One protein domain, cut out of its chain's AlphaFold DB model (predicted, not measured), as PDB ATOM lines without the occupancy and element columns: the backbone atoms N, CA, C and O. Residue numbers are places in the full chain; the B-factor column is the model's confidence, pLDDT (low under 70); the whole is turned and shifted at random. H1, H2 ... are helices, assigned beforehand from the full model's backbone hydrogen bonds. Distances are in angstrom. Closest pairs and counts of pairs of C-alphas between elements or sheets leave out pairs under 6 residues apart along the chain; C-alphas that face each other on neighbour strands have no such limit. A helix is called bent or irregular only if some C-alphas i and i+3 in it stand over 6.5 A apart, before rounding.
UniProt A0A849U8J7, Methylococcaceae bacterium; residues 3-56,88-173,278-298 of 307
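This is residues 3 to 56, 88 to 173 and 278 to 298 of the 307 residues of a protein of Methylococcaceae bacterium (UniProt A0A849U8J7). Picture a long, thin rod of helices: H1 runs along most of it, H3 packs on the later part of arm H1b, and the bent helix H4 folds back along H3. Residues 88 to 95 of H2 stick out at one end, arm H1a makes the other, and H5 lies near H1b. The 161 printed residues hold five named helices, H1 to H5 along the chain, and no named strand: all helix. The whole is extended, radius of gyration of the C-alphas 23.6 A, spans 86 by 36 by 27 A.

Start at H1, residues 3 to 49, one helix by its hydrogen bonds but bent: C-alphas 10 and 13 are 7.5 A apart, and arms H1a, 3 to 10, and H1b, 13 to 49, stand at a steep tilt of 38 degrees. H1b is irregular, C-alphas 15 and 18 being 7.1 A apart. H3, residues 107 to 133, touches residues 32 to 48 of H1b, closest C-alphas Ala 40 and Ile 115, 6.0 A, at a shallow tilt of 27 degrees, opposite ways. H4, residues 138 to 173, one helix by its hydrogen bonds, is bent too, C-alphas 149 and 152 being 7.2 A apart; its arms are H4a, 138 to 149, and H4b, 152 to 173. H3 and H4a form a hairpin, closest C-alphas Ser 131 and Trp 140, 5.2 A. H1b, H3 and H4a make an up and down bundle, each running against the one before, though H1b and H4a only just touch, with 3 pairs of C-alphas within 8 A, the closest Glu 22 and Trp 139, 7.4 A. H2, residues 88 to 105, touches H4b, closest C-alphas Ala 103 and Lys 163, 5.7 A. H5, residues 287 to 298, is close to H1b but not clearly touching, closest C-alphas His 23 and Pro 287, 7.5 A. Every O i to N i+4 pair is within hydrogen-bond range in H1a, H3, H4a and H5, against 31 of 33 in H1b, 10 of 14 in H2 and 16 of 18 in H4b.

Find C-alpha 3 at (123.505, -4.241, 58.561), where H1a begins; H1b then runs 51.5 A to C-alpha 49 at (62.922, 10.091, 32.979). H3 measures 39.2 A, H4b 31.2 A and H2 25.8 A. H5 ends at C-alpha 298, (107.863, -5.764, 61.623).

The C-alphas of Phe 3 and Pro 88, the two farthest apart, are 86.4 A apart. Residues 57 to 87 and 174 to 277 are not printed, leaving gaps of 28.1 A and 46.1 A between C-alphas. Look for pLDDT under 70 at residues 52 to 54, 88 to 105, 135 to 136 and 279 to 281.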
ATOM      1  N   PHE A   3     123.301  -5.289  59.563       70.69
ATOM      2  CA  PHE A   3     123.505  -4.241  58.561       70.69
ATOM      3  C   PHE A   3     122.398  -4.208  57.489       70.69
ATOM      4  O   PHE A   3     121.895  -3.137  57.165       70.69
ATOM      5  N   GLU A   4     121.946  -5.367  56.992       71.88
ATOM      6  CA  GLU A   4     120.809  -5.452  56.053       71.88
ATOM      7  C   GLU A   4     119.515  -4.892  56.660       71.88
ATOM      8  O   GLU A   4     118.747  -4.224  55.973       71.88
ATOM      9  N   GLN A   5     119.271  -5.135  57.952       70.31
ATOM     10  CA  GLN A   5     118.072  -4.647  58.641       70.31
ATOM     11  C   GLN A   5     118.092  -3.127  58.855       70.31
ATOM     12  O   GLN A   5     117.052  -2.488  58.706       70.31
ATOM     13  N   GLU A   6     119.246  -2.541  59.181       73.75
ATOM     14  CA  GLU A   6     119.399  -1.081  59.292       73.75
ATOM     15  C   GLU A   6     119.249  -0.388  57.935       73.75
ATOM     16  O   GLU A   6     118.596   0.652  57.839       73.75
ATOM     17  N   LEU A   7     119.795  -0.987  56.874       77.88
ATOM     18  CA  LEU A   7     119.716  -0.445  55.519       77.88
ATOM     19  C   LEU A   7     118.281  -0.499  54.979       77.88
ATOM     20  O   LEU A   7     117.794   0.505  54.457       77.88
ATOM     21  N   LEU A   8     117.579  -1.619  55.196       76.56
ATOM     22  CA  LEU A   8     116.148  -1.730  54.920       76.56
ATOM     23  C   LEU A   8     115.377  -0.654  55.684       76.56
ATOM     24  O   LEU A   8     114.709   0.154  55.063       76.56
ATOM     25  N   GLN A   9     115.521  -0.553  57.005       73.75
ATOM     26  CA  GLN A   9     114.762   0.429  57.793       73.75
ATOM     27  C   GLN A   9     115.005   1.882  57.367       73.75
ATOM     28  O   GLN A   9     114.078   2.688  57.410       73.75
ATOM     29  N   LYS A  10     116.229   2.217  56.952       79.12
ATOM     30  CA  LYS A  10     116.591   3.578  56.546       79.12
ATOM     31  C   LYS A  10     116.038   3.967  55.173       79.12
ATOM     32  O   LYS A  10     115.703   5.131  54.979       79.12
ATOM     33  N   HIS A  11     115.956   3.025  54.233       81.88
ATOM     34  CA  HIS A  11     115.600   3.318  52.837       81.88
ATOM     35  C   HIS A  11     114.224   2.791  52.405       81.88
ATOM     36  O   HIS A  11     113.721   3.231  51.376       81.88
ATOM     37  N   TRP A  12     113.582   1.930  53.201       78.38
ATOM     38  CA  TRP A  12     112.286   1.305  52.900       78.38
ATOM     39  C   TRP A  12     111.206   2.311  52.500       78.38
ATOM     40  O   TRP A  12     110.561   2.137  51.473       78.38
ATOM     41  N   ALA A  13     111.050   3.396  53.266       77.38
ATOM     42  CA  ALA A  13     110.046   4.420  52.977       77.38
ATOM     43  C   ALA A  13     110.292   5.127  51.630       77.38
ATOM     44  O   ALA A  13     109.349   5.344  50.880       77.38
ATOM     45  N   GLY A  14     111.553   5.427  51.295       78.44
ATOM     46  CA  GLY A  14     111.908   6.050  50.015       78.44
ATOM     47  C   GLY A  14     111.829   5.087  48.829       78.44
ATOM     48  O   GLY A  14     111.539   5.500  47.714       78.44
ATOM     49  N   TRP A  15     112.046   3.786  49.046       82.50
ATOM     50  CA  TRP A  15     111.871   2.774  47.998       82.50
ATOM     51  C   TRP A  15     110.403   2.497  47.673       82.50
ATOM     52  O   TRP A  15     110.097   2.128  46.544       82.50
ATOM     53  N   LEU A  16     109.505   2.677  48.644       82.88
ATOM     54  CA  LEU A  16     108.066   2.474  48.465       82.88
ATOM     55  C   LEU A  16     107.305   3.728  48.035       82.88
ATOM     56  O   LEU A  16     106.156   3.612  47.625       82.88
ATOM     57  N   GLU A  17     107.926   4.906  48.085       81.75
ATOM     58  CA  GLU A  17     107.350   6.163  47.594       81.75
ATOM     59  C   GLU A  17     106.661   6.040  46.214       81.75
ATOM     60  O   GLU A  17     105.500   6.442  46.112       81.75
ATOM     61  N   PRO A  18     107.264   5.418  45.177       80.12
ATOM     62  CA  PRO A  18     106.580   5.248  43.894       80.12
ATOM     63  C   PRO A  18     105.389   4.278  43.956       80.12
ATOM     64  O   PRO A  18     104.407   4.487  43.253       80.12
ATOM     65  N   VAL A  19     105.430   3.260  44.821       82.88
ATOM     66  CA  VAL A  19     104.319   2.307  45.008       82.88
ATOM     67  C   VAL A  19     103.128   2.996  45.677       82.88
ATOM     68  O   VAL A  19     101.984   2.807  45.270       82.88
ATOM     69  N   PHE A  20     103.381   3.851  46.672       83.00
ATOM     70  CA  PHE A  20     102.328   4.656  47.291       83.00
ATOM     71  C   PHE A  20     101.732   5.673  46.313       83.00
ATOM     72  O   PHE A  20     100.515   5.859  46.303       83.00
ATOM     73  N   ALA A  21     102.558   6.300  45.470       82.31
ATOM     74  CA  ALA A  21     102.083   7.202  44.424       82.31
ATOM     75  C   ALA A  21     101.192   6.477  43.396       82.31
ATOM     76  O   ALA A  21     100.169   7.019  42.981       82.31
ATOM     77  N   GLU A  22     101.529   5.235  43.032       83.00
ATOM     78  CA  GLU A  22     100.690   4.378  42.185       83.00
ATOM     79  C   GLU A  22      99.340   4.053  42.840       83.00
ATOM     80  O   GLU A  22      98.299   4.165  42.192       83.00
ATOM     81  N   HIS A  23      99.322   3.698  44.131       86.12
ATOM     82  CA  HIS A  23      98.072   3.436  44.859       86.12
ATOM     83  C   HIS A  23      97.180   4.670  44.938       86.12
ATOM     84  O   HIS A  23      95.973   4.562  44.728       86.12
ATOM     85  N   GLN A  24      97.765   5.841  45.193       87.31
ATOM     86  CA  GLN A  24      97.026   7.105  45.198       87.31
ATOM     87  C   GLN A  24      96.440   7.419  43.820       87.31
ATOM     88  O   GLN A  24      95.283   7.823  43.732       87.31
ATOM     89  N   ALA A  25      97.197   7.188  42.746       88.19
ATOM     90  CA  ALA A  25      96.714   7.398  41.386       88.19
ATOM     91  C   ALA A  25      95.571   6.429  41.024       88.19
ATOM     92  O   ALA A  25      94.571   6.843  40.438       88.19
ATOM     93  N   LEU A  26      95.668   5.161  41.444       88.69
ATOM     94  CA  LEU A  26      94.600   4.173  41.274       88.69
ATOM     95  C   LEU A  26      93.323   4.576  42.022       88.69
ATOM     96  O   LEU A  26      92.235   4.488  41.456       88.69
ATOM     97  N   GLN A  27      93.449   5.018  43.276       90.06
ATOM     98  CA  GLN A  27      92.307   5.476  44.065       90.06
ATOM     99  C   GLN A  27      91.669   6.718  43.432       90.06
ATOM    100  O   GLN A  27      90.462   6.751  43.225       90.06
ATOM    101  N   HIS A  28      92.486   7.688  43.017       92.62
ATOM    102  CA  HIS A  28      92.007   8.877  42.317       92.62
ATOM    103  C   HIS A  28      91.270   8.514  41.016       92.62
ATOM    104  O   HIS A  28      90.233   9.089  40.697       92.62
ATOM    105  N   TRP A  29      91.764   7.529  40.262       93.81
ATOM    106  CA  TRP A  29      91.070   7.018  39.080       93.81
ATOM    107  C   TRP A  29      89.698   6.422  39.407       93.81
ATOM    108  O   TRP A  29      88.735   6.701  38.696       93.81
ATOM    109  N   GLN A  30      89.592   5.639  40.482       93.81
ATOM    110  CA  GLN A  30      88.313   5.083  40.930       93.81
ATOM    111  C   GLN A  30      87.319   6.189  41.300       93.81
ATOM    112  O   GLN A  30      86.185   6.155  40.820       93.81
ATOM    113  N   ASP A  31      87.768   7.204  42.040       95.50
ATOM    114  CA  ASP A  31      86.941   8.357  42.411       95.50
ATOM    115  C   ASP A  31      86.471   9.135  41.165       95.50
ATOM    116  O   ASP A  31      85.309   9.535  41.069       95.50
ATOM    117  N   MET A  32      87.345   9.314  40.164       95.50
ATOM    118  CA  MET A  32      86.973   9.948  38.894       95.50
ATOM    119  C   MET A  32      85.917   9.147  38.131       95.50
ATOM    120  O   MET A  32      84.979   9.745  37.597       95.50
ATOM    121  N   ILE A  33      86.049   7.817  38.080       96.56
ATOM    122  CA  ILE A  33      85.046   6.947  37.454       96.56
ATOM    123  C   ILE A  33      83.704   7.119  38.162       96.56
ATOM    124  O   ILE A  33      82.710   7.387  37.492       96.56
ATOM    125  N   GLU A  34      83.670   6.986  39.490       96.50
ATOM    126  CA  GLU A  34      82.434   7.074  40.273       96.50
ATOM    127  C   GLU A  34      81.710   8.399  40.015       96.50
ATOM    128  O   GLU A  34      80.554   8.398  39.588       96.50
ATOM    129  N   GLN A  35      82.422   9.523  40.128       96.69
ATOM    130  CA  GLN A  35      81.858  10.850  39.878       96.69
ATOM    131  C   GLN A  35      81.322  11.008  38.452       96.69
ATOM    132  O   GLN A  35      80.255  11.591  38.246       96.69
ATOM    133  N   THR A  36      82.045  10.515  37.445       96.88
ATOM    134  CA  THR A  36      81.579  10.601  36.056       96.88
ATOM    135  C   THR A  36      80.349   9.721  35.821       96.88
ATOM    136  O   THR A  36      79.426  10.147  35.126       96.88
ATOM    137  N   LEU A  37      80.296   8.518  36.400       96.69
ATOM    138  CA  LEU A  37      79.132   7.638  36.282       96.69
ATOM    139  C   LEU A  37      77.902   8.236  36.977       96.69
ATOM    140  O   LEU A  37      76.806   8.185  36.419       96.69
ATOM    141  N   GLU A  38      78.071   8.859  38.144       96.94
ATOM    142  CA  GLU A  38      76.996   9.584  38.828       96.94
ATOM    143  C   GLU A  38      76.473  10.762  37.995       96.94
ATOM    144  O   GLU A  38      75.262  10.918  37.831       96.94
ATOM    145  N   GLN A  39      77.367  11.561  37.402       96.62
ATOM    146  CA  GLN A  39      77.000  12.681  36.523       96.62
ATOM    147  C   GLN A  39      76.262  12.210  35.261       96.62
ATOM    148  O   GLN A  39      75.284  12.833  34.828       96.62
ATOM    149  N   ALA A  40      76.705  11.096  34.681       96.44
ATOM    150  CA  ALA A  40      76.062  10.475  33.534       96.44
ATOM    151  C   ALA A  40      74.644   9.986  33.877       96.44
ATOM    152  O   ALA A  40      73.699  10.252  33.131       96.44
ATOM    153  N   LEU A  41      74.471   9.348  35.038       96.69
ATOM    154  CA  LEU A  41      73.166   8.898  35.526       96.69
ATOM    155  C   LEU A  41      72.218  10.052  35.847       96.69
ATOM    156  O   LEU A  41      71.042   9.986  35.495       96.69
ATOM    157  N   ALA A  42      72.724  11.120  36.461       95.62
ATOM    158  CA  ALA A  42      71.937  12.322  36.715       95.62
ATOM    159  C   ALA A  42      71.460  12.970  35.404       95.62
ATOM    160  O   ALA A  42      70.316  13.413  35.312       95.62
ATOM    161  N   SER A  43      72.312  12.976  34.374       93.56
ATOM    162  CA  SER A  43      71.938  13.457  33.037       93.56
ATOM    163  C   SER A  43      70.851  12.579  32.418       93.56
ATOM    164  O   SER A  43      69.863  13.105  31.919       93.56
ATOM    165  N   TYR A  44      70.968  11.252  32.522       94.25
ATOM    166  CA  TYR A  44      69.933  10.328  32.045       94.25
ATOM    167  C   TYR A  44      68.587  10.549  32.745       94.25
ATOM    168  O   TYR A  44      67.555  10.666  32.086       94.25
ATOM    169  N   GLN A  45      68.590  10.657  34.075       92.88
ATOM    170  CA  GLN A  45      67.371  10.897  34.838       92.88
ATOM    171  C   GLN A  45      66.699  12.211  34.417       92.88
ATOM    172  O   GLN A  45      65.511  12.218  34.102       92.88
ATOM    173  N   ARG A  46      67.470  13.301  34.349       90.81
ATOM    174  CA  ARG A  46      66.964  14.628  33.981       90.81
ATOM    175  C   ARG A  46      66.441  14.675  32.546       90.81
ATOM    176  O   ARG A  46      65.367  15.222  32.309       90.81
ATOM    177  N   ASP A  47      67.210  14.140  31.602       86.06
ATOM    178  CA  ASP A  47      66.975  14.351  30.172       86.06
ATOM    179  C   ASP A  47      65.987  13.326  29.583       86.06
ATOM    180  O   ASP A  47      65.372  13.605  28.555       86.06
ATOM    181  N   PHE A  48      65.779  12.178  30.247       86.44
ATOM    182  CA  PHE A  48      64.847  11.132  29.802       86.44
ATOM    183  C   PHE A  48      63.680  10.874  30.766       86.44
ATOM    184  O   PHE A  48      62.518  10.949  30.366       86.44
ATOM    185  N   LEU A  49      63.956  10.558  32.036       87.81
ATOM    186  CA  LEU A  49      62.922  10.091  32.979       87.81
ATOM    187  C   LEU A  49      62.033  11.223  33.493       87.81
ATOM    188  O   LEU A  49      60.809  11.071  33.598       87.81
ATOM    189  N   ASP A  50      62.645  12.365  33.783       85.56
ATOM    190  CA  ASP A  50      61.978  13.542  34.334       85.56
ATOM    191  C   ASP A  50      61.490  14.500  33.235       85.56
ATOM    192  O   ASP A  50      61.073  15.624  33.526       85.56
ATOM    193  N   HIS A  51      61.499  14.061  31.967       74.50
ATOM    194  CA  HIS A  51      61.126  14.907  30.841       74.50
ATOM    195  C   HIS A  51      59.685  15.452  31.015       74.50
ATOM    196  O   HIS A  51      58.736  14.660  31.056       74.50
ATOM    197  N   PRO A  52      59.479  16.789  31.080       56.56
ATOM    198  CA  PRO A  52      58.238  17.395  31.583       56.56
ATOM    199  C   PRO A  52      56.982  17.068  30.786       56.56
ATOM    200  O   PRO A  52      55.873  17.163  31.307       56.56
ATOM    201  N   HIS A  53      57.144  16.755  29.500       53.16
ATOM    202  CA  HIS A  53      56.003  16.668  28.606       53.16
ATOM    203  C   HIS A  53      55.627  15.251  28.220       53.16
ATOM    204  O   HIS A  53      54.434  15.014  28.111       53.16
ATOM    205  N   HIS A  54      56.549  14.291  28.106       57.56
ATOM    206  CA  HIS A  54      56.225  12.958  27.591       57.56
ATOM    207  C   HIS A  54      57.316  11.938  27.947       57.56
ATOM    208  O   HIS A  54      58.409  11.991  27.391       57.56
ATOM    209  N   TYR A  55      57.012  11.002  28.848       73.31
ATOM    210  CA  TYR A  55      57.857   9.838  29.116       73.31
ATOM    211  C   TYR A  55      57.528   8.734  28.099       73.31
ATOM    212  O   TYR A  55      56.488   8.077  28.198       73.31
ATOM    213  N   GLU A  56      58.396   8.571  27.096       70.31
ATOM    214  CA  GLU A  56      58.204   7.691  25.926       70.31
ATOM    215  C   GLU A  56      57.825   6.255  26.329       70.31
ATOM    216  O   GLU A  56      56.850   5.688  25.836       70.31
ATOM    217  N   PRO A  88      49.228 -17.573  14.183       42.41
ATOM    218  CA  PRO A  88      49.800 -17.025  15.416       42.41
ATOM    219  C   PRO A  88      51.276 -17.405  15.624       42.41
ATOM    220  O   PRO A  88      52.053 -16.598  16.122       42.41
ATOM    221  N   VAL A  89      51.731 -18.562  15.130       44.62
ATOM    222  CA  VAL A  89      53.121 -19.018  15.340       44.62
ATOM    223  C   VAL A  89      54.133 -18.286  14.441       44.62
ATOM    224  O   VAL A  89      55.252 -18.003  14.866       44.62
ATOM    225  N   ARG A  90      53.759 -17.905  13.207       45.88
ATOM    226  CA  ARG A  90      54.657 -17.139  12.309       45.88
ATOM    227  C   ARG A  90      54.714 -15.649  12.650       45.88
ATOM    228  O   ARG A  90      55.711 -15.002  12.328       45.88
ATOM    229  N   GLN A  91      53.681 -15.109  13.297       46.09
ATOM    230  CA  GLN A  91      53.656 -13.723  13.762       46.09
ATOM    231  C   GLN A  91      54.628 -13.522  14.943       46.09
ATOM    232  O   GLN A  91      55.376 -12.546  14.936       46.09
ATOM    233  N   MET A  92      54.724 -14.481  15.877       41.41
ATOM    234  CA  MET A  92      55.652 -14.409  17.025       41.41
ATOM    235  C   MET A  92      57.131 -14.309  16.608       41.41
ATOM    236  O   MET A  92      57.883 -13.519  17.169       41.41
ATOM    237  N   MET A  93      57.546 -15.008  15.544       43.19
ATOM    238  CA  MET A  93      58.905 -14.887  14.983       43.19
ATOM    239  C   MET A  93      59.167 -13.524  14.307       43.19
ATOM    240  O   MET A  93      60.314 -13.085  14.209       43.19
ATOM    241  N   LYS A  94      58.121 -12.822  13.844       41.03
ATOM    242  CA  LYS A  94      58.230 -11.455  13.298       41.03
ATOM    243  C   LYS A  94      58.229 -10.380  14.392       41.03
ATOM    244  O   LYS A  94      58.826  -9.329  14.174       41.03
ATOM    245  N   LEU A  95      57.624 -10.641  15.554       43.91
ATOM    246  CA  LEU A  95      57.662  -9.749  16.721       43.91
ATOM    247  C   LEU A  95      59.092  -9.554  17.247       43.91
ATOM    248  O   LEU A  95      59.490  -8.416  17.475       43.91
ATOM    249  N   GLY A  96      59.911 -10.612  17.301       47.41
ATOM    250  CA  GLY A  96      61.327 -10.490  17.690       47.41
ATOM    251  C   GLY A  96      62.141  -9.558  16.776       47.41
ATOM    252  O   GLY A  96      62.925  -8.743  17.254       47.41
ATOM    253  N   ARG A  97      61.902  -9.594  15.454       47.41
ATOM    254  CA  ARG A  97      62.553  -8.679  14.492       47.41
ATOM    255  C   ARG A  97      62.017  -7.244  14.559       47.41
ATOM    256  O   ARG A  97      62.776  -6.316  14.301       47.41
ATOM    257  N   LYS A  98      60.739  -7.050  14.908       51.38
ATOM    258  CA  LYS A  98      60.155  -5.715  15.133       51.38
ATOM    259  C   LYS A  98      60.714  -5.056  16.395       51.38
ATOM    260  O   LYS A  98      61.062  -3.884  16.332       51.38
ATOM    261  N   ARG A  99      60.883  -5.809  17.489       53.41
ATOM    262  CA  ARG A  99      61.501  -5.321  18.738       53.41
ATOM    263  C   ARG A  99      62.948  -4.853  18.526       53.41
ATOM    264  O   ARG A  99      63.321  -3.791  19.002       53.41
ATOM    265  N   LEU A 100      63.724  -5.572  17.710       50.53
ATOM    266  CA  LEU A 100      65.070  -5.151  17.284       50.53
ATOM    267  C   LEU A 100      65.077  -3.860  16.447       50.53
ATOM    268  O   LEU A 100      65.988  -3.047  16.578       50.53
ATOM    269  N   HIS A 101      64.078  -3.657  15.585       50.78
ATOM    270  CA  HIS A 101      63.938  -2.410  14.829       50.78
ATOM    271  C   HIS A 101      63.542  -1.229  15.725       50.78
ATOM    272  O   HIS A 101      64.125  -0.162  15.569       50.78
ATOM    273  N   LEU A 102      62.629  -1.442  16.679       54.69
ATOM    274  CA  LEU A 102      62.221  -0.445  17.677       54.69
ATOM    275  C   LEU A 102      63.401  -0.019  18.564       54.69
ATOM    276  O   LEU A 102      63.609   1.171  18.767       54.69
ATOM    277  N   ALA A 103      64.241  -0.965  18.995       56.25
ATOM    278  CA  ALA A 103      65.441  -0.663  19.780       56.25
ATOM    279  C   ALA A 103      66.483   0.163  19.005       56.25
ATOM    280  O   ALA A 103      67.169   0.998  19.588       56.25
ATOM    281  N   ASN A 104      66.605  -0.035  17.689       51.91
ATOM    282  CA  ASN A 104      67.525   0.747  16.855       51.91
ATOM    283  C   ASN A 104      67.022   2.171  16.560       51.91
ATOM    284  O   ASN A 104      67.835   3.022  16.203       51.91
ATOM    285  N   SER A 105      65.716   2.427  16.675       59.62
ATOM    286  CA  SER A 105      65.106   3.753  16.501       59.62
ATOM    287  C   SER A 105      64.735   4.435  17.821       59.62
ATOM    288  O   SER A 105      64.206   5.541  17.787       59.62
ATOM    289  N   SER A 106      64.974   3.785  18.963       74.06
ATOM    290  CA  SER A 106      64.601   4.312  20.275       74.06
ATOM    291  C   SER A 106      65.415   5.559  20.614       74.06
ATOM    292  O   SER A 106      66.650   5.553  20.553       74.06
ATOM    293  N   HIS A 107      64.710   6.623  21.007       81.56
ATOM    294  CA  HIS A 107      65.331   7.861  21.465       81.56
ATOM    295  C   HIS A 107      66.163   7.632  22.734       81.56
ATOM    296  O   HIS A 107      67.272   8.154  22.843       81.56
ATOM    297  N   GLU A 108      65.679   6.779  23.641       86.25
ATOM    298  CA  GLU A 108      66.394   6.393  24.857       86.25
ATOM    299  C   GLU A 108      67.784   5.816  24.562       86.25
ATOM    300  O   GLU A 108      68.781   6.258  25.127       86.25
ATOM    301  N   VAL A 109      67.864   4.838  23.654       88.94
ATOM    302  CA  VAL A 109      69.128   4.162  23.316       88.94
ATOM    303  C   VAL A 109      70.119   5.152  22.700       88.94
ATOM    304  O   VAL A 109      71.309   5.124  23.021       88.94
ATOM    305  N   ALA A 110      69.634   6.059  21.846       88.12
ATOM    306  CA  ALA A 110      70.458   7.113  21.263       88.12
ATOM    307  C   ALA A 110      70.996   8.083  22.330       88.12
ATOM    308  O   ALA A 110      72.187   8.405  22.321       88.12
ATOM    309  N   LEU A 111      70.149   8.496  23.276       89.62
ATOM    310  CA  LEU A 111      70.532   9.363  24.388       89.62
ATOM    311  C   LEU A 111      71.543   8.681  25.320       89.62
ATOM    312  O   LEU A 111      72.570   9.272  25.642       89.62
ATOM    313  N   LEU A 112      71.304   7.426  25.708       94.56
ATOM    314  CA  LEU A 112      72.223   6.645  26.543       94.56
ATOM    315  C   LEU A 112      73.609   6.536  25.901       94.56
ATOM    316  O   LEU A 112      74.624   6.719  26.574       94.56
ATOM    317  N   LYS A 113      73.663   6.294  24.587       94.19
ATOM    318  CA  LYS A 113      74.919   6.280  23.834       94.19
ATOM    319  C   LYS A 113      75.623   7.640  23.871       94.19
ATOM    320  O   LYS A 113      76.832   7.679  24.088       94.19
ATOM    321  N   GLN A 114      74.888   8.737  23.680       95.00
ATOM    322  CA  GLN A 114      75.442  10.092  23.756       95.00
ATOM    323  C   GLN A 114      75.999  10.397  25.155       95.00
ATOM    324  O   GLN A 114      77.088  10.958  25.275       95.00
ATOM    325  N   ILE A 115      75.285   9.997  26.208       96.69
ATOM    326  CA  ILE A 115      75.726  10.153  27.599       96.69
ATOM    327  C   ILE A 115      77.018   9.365  27.845       96.69
ATOM    328  O   ILE A 115      77.972   9.918  28.389       96.69
ATOM    329  N   ALA A 116      77.090   8.105  27.405       97.25
ATOM    330  CA  ALA A 116      78.296   7.287  27.544       97.25
ATOM    331  C   ALA A 116      79.486   7.862  26.761       97.25
ATOM    332  O   ALA A 116      80.615   7.880  27.254       97.25
ATOM    333  N   GLU A 117      79.248   8.371  25.552       97.12
ATOM    334  CA  GLU A 117      80.276   9.044  24.763       97.12
ATOM    335  C   GLU A 117      80.806  10.291  25.469       97.12
ATOM    336  O   GLU A 117      82.024  10.465  25.561       97.12
ATOM    337  N   HIS A 118      79.914  11.113  26.021       96.81
ATOM    338  CA  HIS A 118      80.297  12.302  26.769       96.81
ATOM    339  C   HIS A 118      81.068  11.956  28.049       96.81
ATOM    340  O   HIS A 118      82.108  12.555  28.306       96.81
ATOM    341  N   ALA A 119      80.627  10.943  28.798       96.44
ATOM    342  CA  ALA A 119      81.318  10.450  29.988       96.44
ATOM    343  C   ALA A 119      82.765  10.024  29.680       96.44
ATOM    344  O   ALA A 119      83.700  10.422  30.374       96.44
ATOM    345  N   LEU A 120      82.977   9.271  28.595       97.19
ATOM    346  CA  LEU A 120      84.321   8.850  28.184       97.19
ATOM    347  C   LEU A 120      85.187  10.006  27.666       97.19
ATOM    348  O   LEU A 120      86.407   9.944  27.793       97.19
ATOM    349  N   ILE A 121      84.586  11.038  27.062       95.56
ATOM    350  CA  ILE A 121      85.305  12.266  26.689       95.56
ATOM    351  C   ILE A 121      85.767  12.995  27.951       95.56
ATOM    352  O   ILE A 121      86.958  13.239  28.084       95.56
ATOM    353  N   GLN A 122      84.864  13.237  28.905       95.44
ATOM    354  CA  GLN A 122      85.193  13.910  30.164       95.44
ATOM    355  C   GLN A 122      86.289  13.182  30.951       95.44
ATOM    356  O   GLN A 122      87.198  13.824  31.467       95.44
ATOM    357  N   LEU A 123      86.232  11.847  31.032       95.69
ATOM    358  CA  LEU A 123      87.299  11.060  31.662       95.69
ATOM    359  C   LEU A 123      88.622  11.192  30.908       95.69
ATOM    360  O   LEU A 123      89.669  11.310  31.535       95.69
ATOM    361  N   GLY A 124      88.581  11.184  29.574       94.12
ATOM    362  CA  GLY A 124      89.763  11.408  28.746       94.12
ATOM    363  C   GLY A 124      90.408  12.768  29.005       94.12
ATOM    364  O   GLY A 124      91.621  12.826  29.181       94.12
ATOM    365  N   ASP A 125      89.605  13.826  29.087       93.94
ATOM    366  CA  ASP A 125      90.080  15.187  29.352       93.94
ATOM    367  C   ASP A 125      90.689  15.297  30.759       93.94
ATOM    368  O   ASP A 125      91.824  15.747  30.899       93.94
ATOM    369  N   ARG A 126      90.016  14.765  31.793       93.44
ATOM    370  CA  ARG A 126      90.558  14.737  33.168       93.44
ATOM    371  C   ARG A 126      91.874  13.958  33.264       93.44
ATOM    372  O   ARG A 126      92.792  14.384  33.956       93.44
ATOM    373  N   LEU A 127      91.998  12.836  32.549       91.81
ATOM    374  CA  LEU A 127      93.249  12.069  32.498       91.81
ATOM    375  C   LEU A 127      94.386  12.841  31.820       91.81
ATOM    376  O   LEU A 127      95.546  12.681  32.204       91.81
ATOM    377  N   LEU A 128      94.076  13.643  30.799       90.06
ATOM    378  CA  LEU A 128      95.066  14.504  30.159       90.06
ATOM    379  C   LEU A 128      95.542  15.582  31.133       90.06
ATOM    380  O   LEU A 128      96.754  15.704  31.317       90.06
ATOM    381  N   ASP A 129      94.621  16.253  31.826       91.38
ATOM    382  CA  ASP A 129      94.944  17.262  32.839       91.38
ATOM    383  C   ASP A 129      95.842  16.687  33.951       91.38
ATOM    384  O   ASP A 129      96.884  17.265  34.276       91.38
ATOM    385  N   GLU A 130      95.509  15.502  34.478       89.62
ATOM    386  CA  GLU A 130      96.327  14.802  35.480       89.62
ATOM    387  C   GLU A 130      97.723  14.445  34.950       89.62
ATOM    388  O   GLU A 130      98.728  14.594  35.652       89.62
ATOM    389  N   SER A 131      97.820  14.023  33.686       86.06
ATOM    390  CA  SER A 131      99.106  13.695  33.059       86.06
ATOM    391  C   SER A 131     100.000  14.921  32.822       86.06
ATOM    392  O   SER A 131     101.231  14.804  32.833       86.06
ATOM    393  N   GLU A 132      99.403  16.100  32.625       85.88
ATOM    394  CA  GLU A 132     100.119  17.363  32.437       85.88
ATOM    395  C   GLU A 132     100.601  17.967  33.757       85.88
ATOM    396  O   GLU A 132     101.707  18.522  33.802       85.88
ATOM    397  N   GLN A 133      99.801  17.839  34.820       83.69
ATOM    398  CA  GLN A 133     100.147  18.284  36.173       83.69
ATOM    399  C   GLN A 133     101.213  17.373  36.796       83.69
ATOM    400  O   GLN A 133     102.202  17.853  37.353       83.69
ATOM    401  N   ASN A 134     101.077  16.059  36.613       77.31
ATOM    402  CA  ASN A 134     101.969  15.048  37.171       77.31
ATOM    403  C   ASN A 134     102.912  14.468  36.105       77.31
ATOM    404  O   ASN A 134     102.960  13.257  35.905       77.31
ATOM    405  N   ARG A 135     103.712  15.306  35.424       64.81
ATOM    406  CA  ARG A 135     104.562  14.880  34.279       64.81
ATOM    407  C   ARG A 135     105.539  13.737  34.564       64.81
ATOM    408  O   ARG A 135     105.985  13.076  33.630       64.81
ATOM    409  N   GLN A 136     105.917  13.544  35.826       65.50
ATOM    410  CA  GLN A 136     106.798  12.453  36.255       65.50
ATOM    411  C   GLN A 136     106.043  11.130  36.452       65.50
ATOM    412  O   GLN A 136     106.661  10.069  36.494       65.50
ATOM    413  N   ASN A 137     104.714  11.178  36.540       74.94
ATOM    414  CA  ASN A 137     103.873  10.015  36.735       74.94
ATOM    415  C   ASN A 137     103.456   9.423  35.379       74.94
ATOM    416  O   ASN A 137     102.418   9.748  34.799       74.94
ATOM    417  N   HIS A 138     104.300   8.525  34.869       82.00
ATOM    418  CA  HIS A 138     104.067   7.805  33.615       82.00
ATOM    419  C   HIS A 138     102.793   6.948  33.621       82.00
ATOM    420  O   HIS A 138     102.290   6.617  32.546       82.00
ATOM    421  N   TRP A 139     102.246   6.635  34.798       86.00
ATOM    422  CA  TRP A 139     101.018   5.861  34.934       86.00
ATOM    423  C   TRP A 139      99.820   6.561  34.281       86.00
ATOM    424  O   TRP A 139      99.128   5.955  33.464       86.00
ATOM    425  N   TRP A 140      99.631   7.864  34.532       88.56
ATOM    426  CA  TRP A 140      98.538   8.649  33.937       88.56
ATOM    427  C   TRP A 140      98.633   8.723  32.407       88.56
ATOM    428  O   TRP A 140      97.630   8.608  31.705       88.56
ATOM    429  N   GLN A 141      99.853   8.851  31.874       88.25
ATOM    430  CA  GLN A 141     100.108   8.877  30.427       88.25
ATOM    431  C   GLN A 141      99.791   7.531  29.760       88.25
ATOM    432  O   GLN A 141      99.255   7.483  28.651       88.25
ATOM    433  N   GLN A 142     100.127   6.425  30.423       89.12
ATOM    434  CA  GLN A 142      99.807   5.095  29.917       89.12
ATOM    435  C   GLN A 142      98.306   4.822  30.000       89.12
ATOM    436  O   GLN A 142      97.726   4.361  29.018       89.12
ATOM    437  N   LEU A 143      97.662   5.165  31.117       90.88
ATOM    438  CA  LEU A 143      96.223   4.992  31.289       90.88
ATOM    439  C   LEU A 143      95.421   5.798  30.256       90.88
ATOM    440  O   LEU A 143      94.489   5.260  29.662       90.88
ATOM    441  N   SER A 144      95.810   7.046  29.972       91.56
ATOM    442  CA  SER A 144      95.147   7.866  28.949       91.56
ATOM    443  C   SER A 144      95.293   7.272  27.542       91.56
ATOM    444  O   SER A 144      94.328   7.238  26.772       91.56
ATOM    445  N   SER A 145      96.468   6.720  27.215       90.81
ATOM    446  CA  SER A 145      96.702   5.993  25.963       90.81
ATOM    447  C   SER A 145      95.824   4.742  25.857       90.81
ATOM    448  O   SER A 145      95.155   4.530  24.838       90.81
ATOM    449  N   VAL A 146      95.759   3.952  26.933       92.81
ATOM    450  CA  VAL A 146      94.929   2.746  27.020       92.81
ATOM    451  C   VAL A 146      93.451   3.103  26.860       92.81
ATOM    452  O   VAL A 146      92.798   2.539  25.979       92.81
ATOM    453  N   LEU A 147      92.933   4.085  27.607       94.50
ATOM    454  CA  LEU A 147      91.543   4.537  27.490       94.50
ATOM    455  C   LEU A 147      91.222   4.977  26.059       94.50
ATOM    456  O   LEU A 147      90.216   4.555  25.490       94.50
ATOM    457  N   ARG A 148      92.092   5.783  25.440       93.31
ATOM    458  CA  ARG A 148      91.900   6.253  24.063       93.31
ATOM    459  C   ARG A 148      91.848   5.099  23.063       93.31
ATOM    460  O   ARG A 148      91.038   5.142  22.138       93.31
ATOM    461  N   SER A 149      92.682   4.076  23.252       94.19
ATOM    462  CA  SER A 149      92.699   2.887  22.393       94.19
ATOM    463  C   SER A 149      91.460   1.999  22.576       94.19
ATOM    464  O   SER A 149      90.934   1.476  21.594       94.19
ATOM    465  N   GLN A 150      90.952   1.870  23.809       94.38
ATOM    466  CA  GLN A 150      89.820   0.998  24.138       94.38
ATOM    467  C   GLN A 150      88.455   1.687  23.997       94.38
ATOM    468  O   GLN A 150      87.446   1.000  23.839       94.38
ATOM    469  N   LYS A 151      88.399   3.027  23.970       95.50
ATOM    470  CA  LYS A 151      87.160   3.816  23.840       95.50
ATOM    471  C   LYS A 151      86.208   3.306  22.743       95.50
ATOM    472  O   LYS A 151      85.024   3.149  23.043       95.50
ATOM    473  N   PRO A 152      86.650   3.009  21.502       96.50
ATOM    474  CA  PRO A 152      85.740   2.510  20.467       96.50
ATOM    475  C   PRO A 152      85.107   1.158  20.819       96.50
ATOM    476  O   PRO A 152      83.940   0.926  20.507       96.50
ATOM    477  N   ALA A 153      85.862   0.269  21.472       96.12
ATOM    478  CA  ALA A 153      85.365  -1.033  21.907       96.12
ATOM    479  C   ALA A 153      84.365  -0.886  23.062       96.12
ATOM    480  O   ALA A 153      83.293  -1.483  23.004       96.12
ATOM    481  N   LEU A 154      84.670  -0.026  24.042       96.06
ATOM    482  CA  LEU A 154      83.777   0.288  25.162       96.06
ATOM    483  C   LEU A 154      82.436   0.846  24.678       96.06
ATOM    484  O   LEU A 154      81.387   0.357  25.084       96.06
ATOM    485  N   LEU A 155      82.450   1.817  23.759       96.56
ATOM    486  CA  LEU A 155      81.220   2.401  23.215       96.56
ATOM    487  C   LEU A 155      80.404   1.408  22.389       96.56
ATOM    488  O   LEU A 155      79.175   1.433  22.431       96.56
ATOM    489  N   LYS A 156      81.071   0.530  21.633       96.38
ATOM    490  CA  LYS A 156      80.392  -0.517  20.864       96.38
ATOM    491  C   LYS A 156      79.713  -1.531  21.783       96.38
ATOM    492  O   LYS A 156      78.592  -1.947  21.498       96.38
ATOM    493  N   GLU A 157      80.389  -1.927  22.856       96.25
ATOM    494  CA  GLU A 157      79.819  -2.844  23.836       96.25
ATOM    495  C   GLU A 157      78.668  -2.186  24.601       96.25
ATOM    496  O   GLU A 157      77.592  -2.770  24.693       96.25
ATOM    497  N   PHE A 158      78.831  -0.931  25.022       96.50
ATOM    498  CA  PHE A 158      77.766  -0.160  25.659       96.50
ATOM    499  C   PHE A 158      76.516  -0.058  24.770       96.50
ATOM    500  O   PHE A 158      75.416  -0.350  25.230       96.50
ATOM    501  N   ASP A 159      76.663   0.276  23.481       94.19
ATOM    502  CA  ASP A 159      75.550   0.325  22.514       94.19
ATOM    503  C   ASP A 159      74.836  -1.032  22.386       94.19
ATOM    504  O   ASP A 159      73.605  -1.104  22.331       94.19
ATOM    505  N   ARG A 160      75.597  -2.132  22.387       95.31
ATOM    506  CA  ARG A 160      75.047  -3.492  22.338       95.31
ATOM    507  C   ARG A 160      74.249  -3.827  23.601       95.31
ATOM    508  O   ARG A 160      73.142  -4.366  23.494       95.31
ATOM    509  N   VAL A 161      74.796  -3.533  24.781       95.50
ATOM    510  CA  VAL A 161      74.129  -3.797  26.066       95.50
ATOM    511  C   VAL A 161      72.898  -2.901  26.217       95.50
ATOM    512  O   VAL A 161      71.845  -3.414  26.578       95.50
ATOM    513  N   ALA A 162      72.969  -1.623  25.831       93.88
ATOM    514  CA  ALA A 162      71.835  -0.695  25.855       93.88
ATOM    515  C   ALA A 162      70.663  -1.181  24.989       93.88
ATOM    516  O   ALA A 162      69.518  -1.170  25.433       93.88
ATOM    517  N   LYS A 163      70.939  -1.688  23.781       89.12
ATOM    518  CA  LYS A 163      69.908  -2.292  22.919       89.12
ATOM    519  C   LYS A 163      69.299  -3.550  23.524       89.12
ATOM    520  O   LYS A 163      68.096  -3.753  23.404       89.12
ATOM    521  N   THR A 164      70.124  -4.391  24.144       90.88
ATOM    522  CA  THR A 164      69.662  -5.627  24.797       90.88
ATOM    523  C   THR A 164      68.740  -5.284  25.962       90.88
ATOM    524  O   THR A 164      67.593  -5.716  25.976       90.88
ATOM    525  N   TYR A 165      69.198  -4.395  26.847       92.50
ATOM    526  CA  TYR A 165      68.409  -3.834  27.936       92.50
ATOM    527  C   TYR A 165      67.064  -3.283  27.442       92.50
ATOM    528  O   TYR A 165      66.022  -3.657  27.968       92.50
ATOM    529  N   HIS A 166      67.072  -2.434  26.410       86.00
ATOM    530  CA  HIS A 166      65.849  -1.807  25.921       86.00
ATOM    531  C   HIS A 166      64.844  -2.834  25.382       86.00
ATOM    532  O   HIS A 166      63.642  -2.665  25.566       86.00
ATOM    533  N   ILE A 167      65.316  -3.911  24.739       82.81
ATOM    534  CA  ILE A 167      64.459  -5.019  24.286       82.81
ATOM    535  C   ILE A 167      63.866  -5.770  25.479       82.81
ATOM    536  O   ILE A 167      62.670  -6.063  25.466       82.81
ATOM    537  N   ASP A 168      64.683  -6.075  26.487       84.75
ATOM    538  CA  ASP A 168      64.251  -6.813  27.675       84.75
ATOM    539  C   ASP A 168      63.229  -5.996  28.482       84.75
ATOM    540  O   ASP A 168      62.190  -6.520  28.888       84.75
ATOM    541  N   PHE A 169      63.447  -4.684  28.603       86.38
ATOM    542  CA  PHE A 169      62.558  -3.770  29.321       86.38
ATOM    543  C   PHE A 169      61.172  -3.624  28.669       86.38
ATOM    544  O   PHE A 169      60.204  -3.274  29.345       86.38
ATOM    545  N   GLN A 170      61.012  -3.959  27.380       78.75
ATOM    546  CA  GLN A 170      59.683  -3.983  26.744       78.75
ATOM    547  C   GLN A 170      58.721  -4.955  27.436       78.75
ATOM    548  O   GLN A 170      57.513  -4.726  27.434       78.75
ATOM    549  N   GLN A 171      59.226  -6.020  28.065       82.06
ATOM    550  CA  GLN A 171      58.380  -6.938  28.827       82.06
ATOM    551  C   GLN A 171      57.765  -6.262  30.065       82.06
ATOM    552  O   GLN A 171      56.614  -6.540  30.417       82.06
ATOM    553  N   ASP A 172      58.494  -5.348  30.704       82.88
ATOM    554  CA  ASP A 172      57.999  -4.584  31.853       82.88
ATOM    555  C   ASP A 172      56.967  -3.534  31.420       82.88
ATOM    556  O   ASP A 172      55.946  -3.352  32.090       82.88
ATOM    557  N   VAL A 173      57.176  -2.917  30.251       79.62
ATOM    558  CA  VAL A 173      56.211  -2.015  29.596       79.62
ATOM    559  C   VAL A 173      54.903  -2.748  29.283       79.62
ATOM    560  O   VAL A 173      53.824  -2.284  29.665       79.62
ATOM    561  N   SER A 278     101.128  -1.904  30.491       71.75
ATOM    562  CA  SER A 278     102.336  -2.731  30.420       71.75
ATOM    563  C   SER A 278     103.158  -2.640  31.711       71.75
ATOM    564  O   SER A 278     103.564  -1.553  32.123       71.75
ATOM    565  N   SER A 279     103.480  -3.799  32.291       64.62
ATOM    566  CA  SER A 279     104.229  -3.955  33.550       64.62
ATOM    567  C   SER A 279     105.675  -3.449  33.513       64.62
ATOM    568  O   SER A 279     106.326  -3.382  34.548       64.62
ATOM    569  N   ASP A 280     106.200  -3.075  32.346       65.19
ATOM    570  CA  ASP A 280     107.607  -2.684  32.185       65.19
ATOM    571  C   ASP A 280     107.969  -1.367  32.898       65.19
ATOM    572  O   ASP A 280     109.148  -1.029  33.009       65.19
ATOM    573  N   ARG A 281     106.972  -0.596  33.360       65.56
ATOM    574  CA  ARG A 281     107.160   0.688  34.069       65.56
ATOM    575  C   ARG A 281     106.233   0.886  35.274       65.56
ATOM    576  O   ARG A 281     106.171   1.997  35.789       65.56
ATOM    577  N   TYR A 282     105.525  -0.161  35.691       71.25
ATOM    578  CA  TYR A 282     104.537  -0.130  36.770       71.25
ATOM    579  C   TYR A 282     104.851  -1.244  37.765       71.25
ATOM    580  O   TYR A 282     105.083  -2.382  37.347       71.25
ATOM    581  N   PHE A 283     104.877  -0.940  39.065       74.62
ATOM    582  CA  PHE A 283     105.286  -1.930  40.069       74.62
ATOM    583  C   PHE A 283     104.234  -3.026  40.269       74.62
ATOM    584  O   PHE A 283     104.595  -4.159  40.587       74.62
ATOM    585  N   ASN A 284     102.948  -2.717  40.055       73.00
ATOM    586  CA  ASN A 284     101.826  -3.660  40.186       73.00
ATOM    587  C   ASN A 284     101.786  -4.408  41.528       73.00
ATOM    588  O   ASN A 284     101.346  -5.555  41.606       73.00
ATOM    589  N   ILE A 285     102.264  -3.757  42.588       80.19
ATOM    590  CA  ILE A 285     102.222  -4.290  43.948       80.19
ATOM    591  C   ILE A 285     100.862  -3.920  44.526       80.19
ATOM    592  O   ILE A 285     100.541  -2.738  44.616       80.19
ATOM    593  N   SER A 286     100.051  -4.897  44.927       78.88
ATOM    594  CA  SER A 286      98.754  -4.605  45.545       78.88
ATOM    595  C   SER A 286      98.918  -4.039  46.968       78.88
ATOM    596  O   SER A 286      99.919  -4.321  47.636       78.88
ATOM    597  N   PRO A 287      97.931  -3.287  47.492       79.06
ATOM    598  CA  PRO A 287      97.939  -2.848  48.890       79.06
ATOM    599  C   PRO A 287      98.095  -4.008  49.886       79.06
ATOM    600  O   PRO A 287      98.793  -3.881  50.888       79.06
ATOM    601  N   GLU A 288      97.510  -5.169  49.579       81.31
ATOM    602  CA  GLU A 288      97.622  -6.387  50.392       81.31
ATOM    603  C   GLU A 288      99.047  -6.954  50.388       81.31
ATOM    604  O   GLU A 288      99.578  -7.317  51.439       81.31
ATOM    605  N   GLN A 289      99.697  -6.996  49.218       81.75
ATOM    606  CA  GLN A 289     101.094  -7.421  49.096       81.75
ATOM    607  C   GLN A 289     102.026  -6.483  49.868       81.75
ATOM    608  O   GLN A 289     102.951  -6.949  50.538       81.75
ATOM    609  N   LEU A 290     101.754  -5.177  49.823       83.56
ATOM    610  CA  LEU A 290     102.511  -4.177  50.563       83.56
ATOM    611  C   LEU A 290     102.339  -4.342  52.079       83.56
ATOM    612  O   LEU A 290     103.330  -4.405  52.806       83.56
ATOM    613  N   GLN A 291     101.102  -4.498  52.556       82.56
ATOM    614  CA  GLN A 291     100.818  -4.745  53.973       82.56
ATOM    615  C   GLN A 291     101.450  -6.048  54.473       82.56
ATOM    616  O   GLN A 291     102.017  -6.073  55.567       82.56
ATOM    617  N   ALA A 292     101.410  -7.117  53.675       83.88
ATOM    618  CA  ALA A 292     102.063  -8.378  54.009       83.88
ATOM    619  C   ALA A 292     103.591  -8.219  54.113       83.88
ATOM    620  O   ALA A 292     104.202  -8.733  55.055       83.88
ATOM    621  N   ALA A 293     104.208  -7.471  53.194       81.94
ATOM    622  CA  ALA A 293     105.640  -7.175  53.229       81.94
ATOM    623  C   ALA A 293     106.027  -6.330  54.458       81.94
ATOM    624  O   ALA A 293     107.008  -6.637  55.142       81.94
ATOM    625  N   GLU A 294     105.232  -5.311  54.798       82.12
ATOM    626  CA  GLU A 294     105.439  -4.497  56.000       82.12
ATOM    627  C   GLU A 294     105.259  -5.296  57.297       82.12
ATOM    628  O   GLU A 294     106.034  -5.123  58.243       82.12
ATOM    629  N   ALA A 295     104.264  -6.186  57.349       81.38
ATOM    630  CA  ALA A 295     104.033  -7.069  58.486       81.38
ATOM    631  C   ALA A 295     105.226  -8.012  58.701       81.38
ATOM    632  O   ALA A 295     105.733  -8.103  59.816       81.38
ATOM    633  N   GLN A 296     105.755  -8.626  57.637       79.12
ATOM    634  CA  GLN A 296     106.953  -9.472  57.719       79.12
ATOM    635  C   GLN A 296     108.204  -8.698  58.165       79.12
ATOM    636  O   GLN A 296     109.043  -9.242  58.889       79.12
ATOM    637  N   LEU A 297     108.343  -7.429  57.767       74.62
ATOM    638  CA  LEU A 297     109.459  -6.575  58.183       74.62
ATOM    639  C   LEU A 297     109.361  -6.180  59.670       74.62
ATOM    640  O   LEU A 297     110.387  -6.089  60.350       74.62
ATOM    641  N   LYS A 298     108.139  -6.005  60.194       70.38
ATOM    642  CA  LYS A 298     107.863  -5.764  61.623       70.38
ATOM    643  C   LYS A 298     107.989  -7.036  62.475       70.38
ATOM    644  O   LYS A 298     108.489  -6.955  63.593       70.38
TER     645      LYS A 298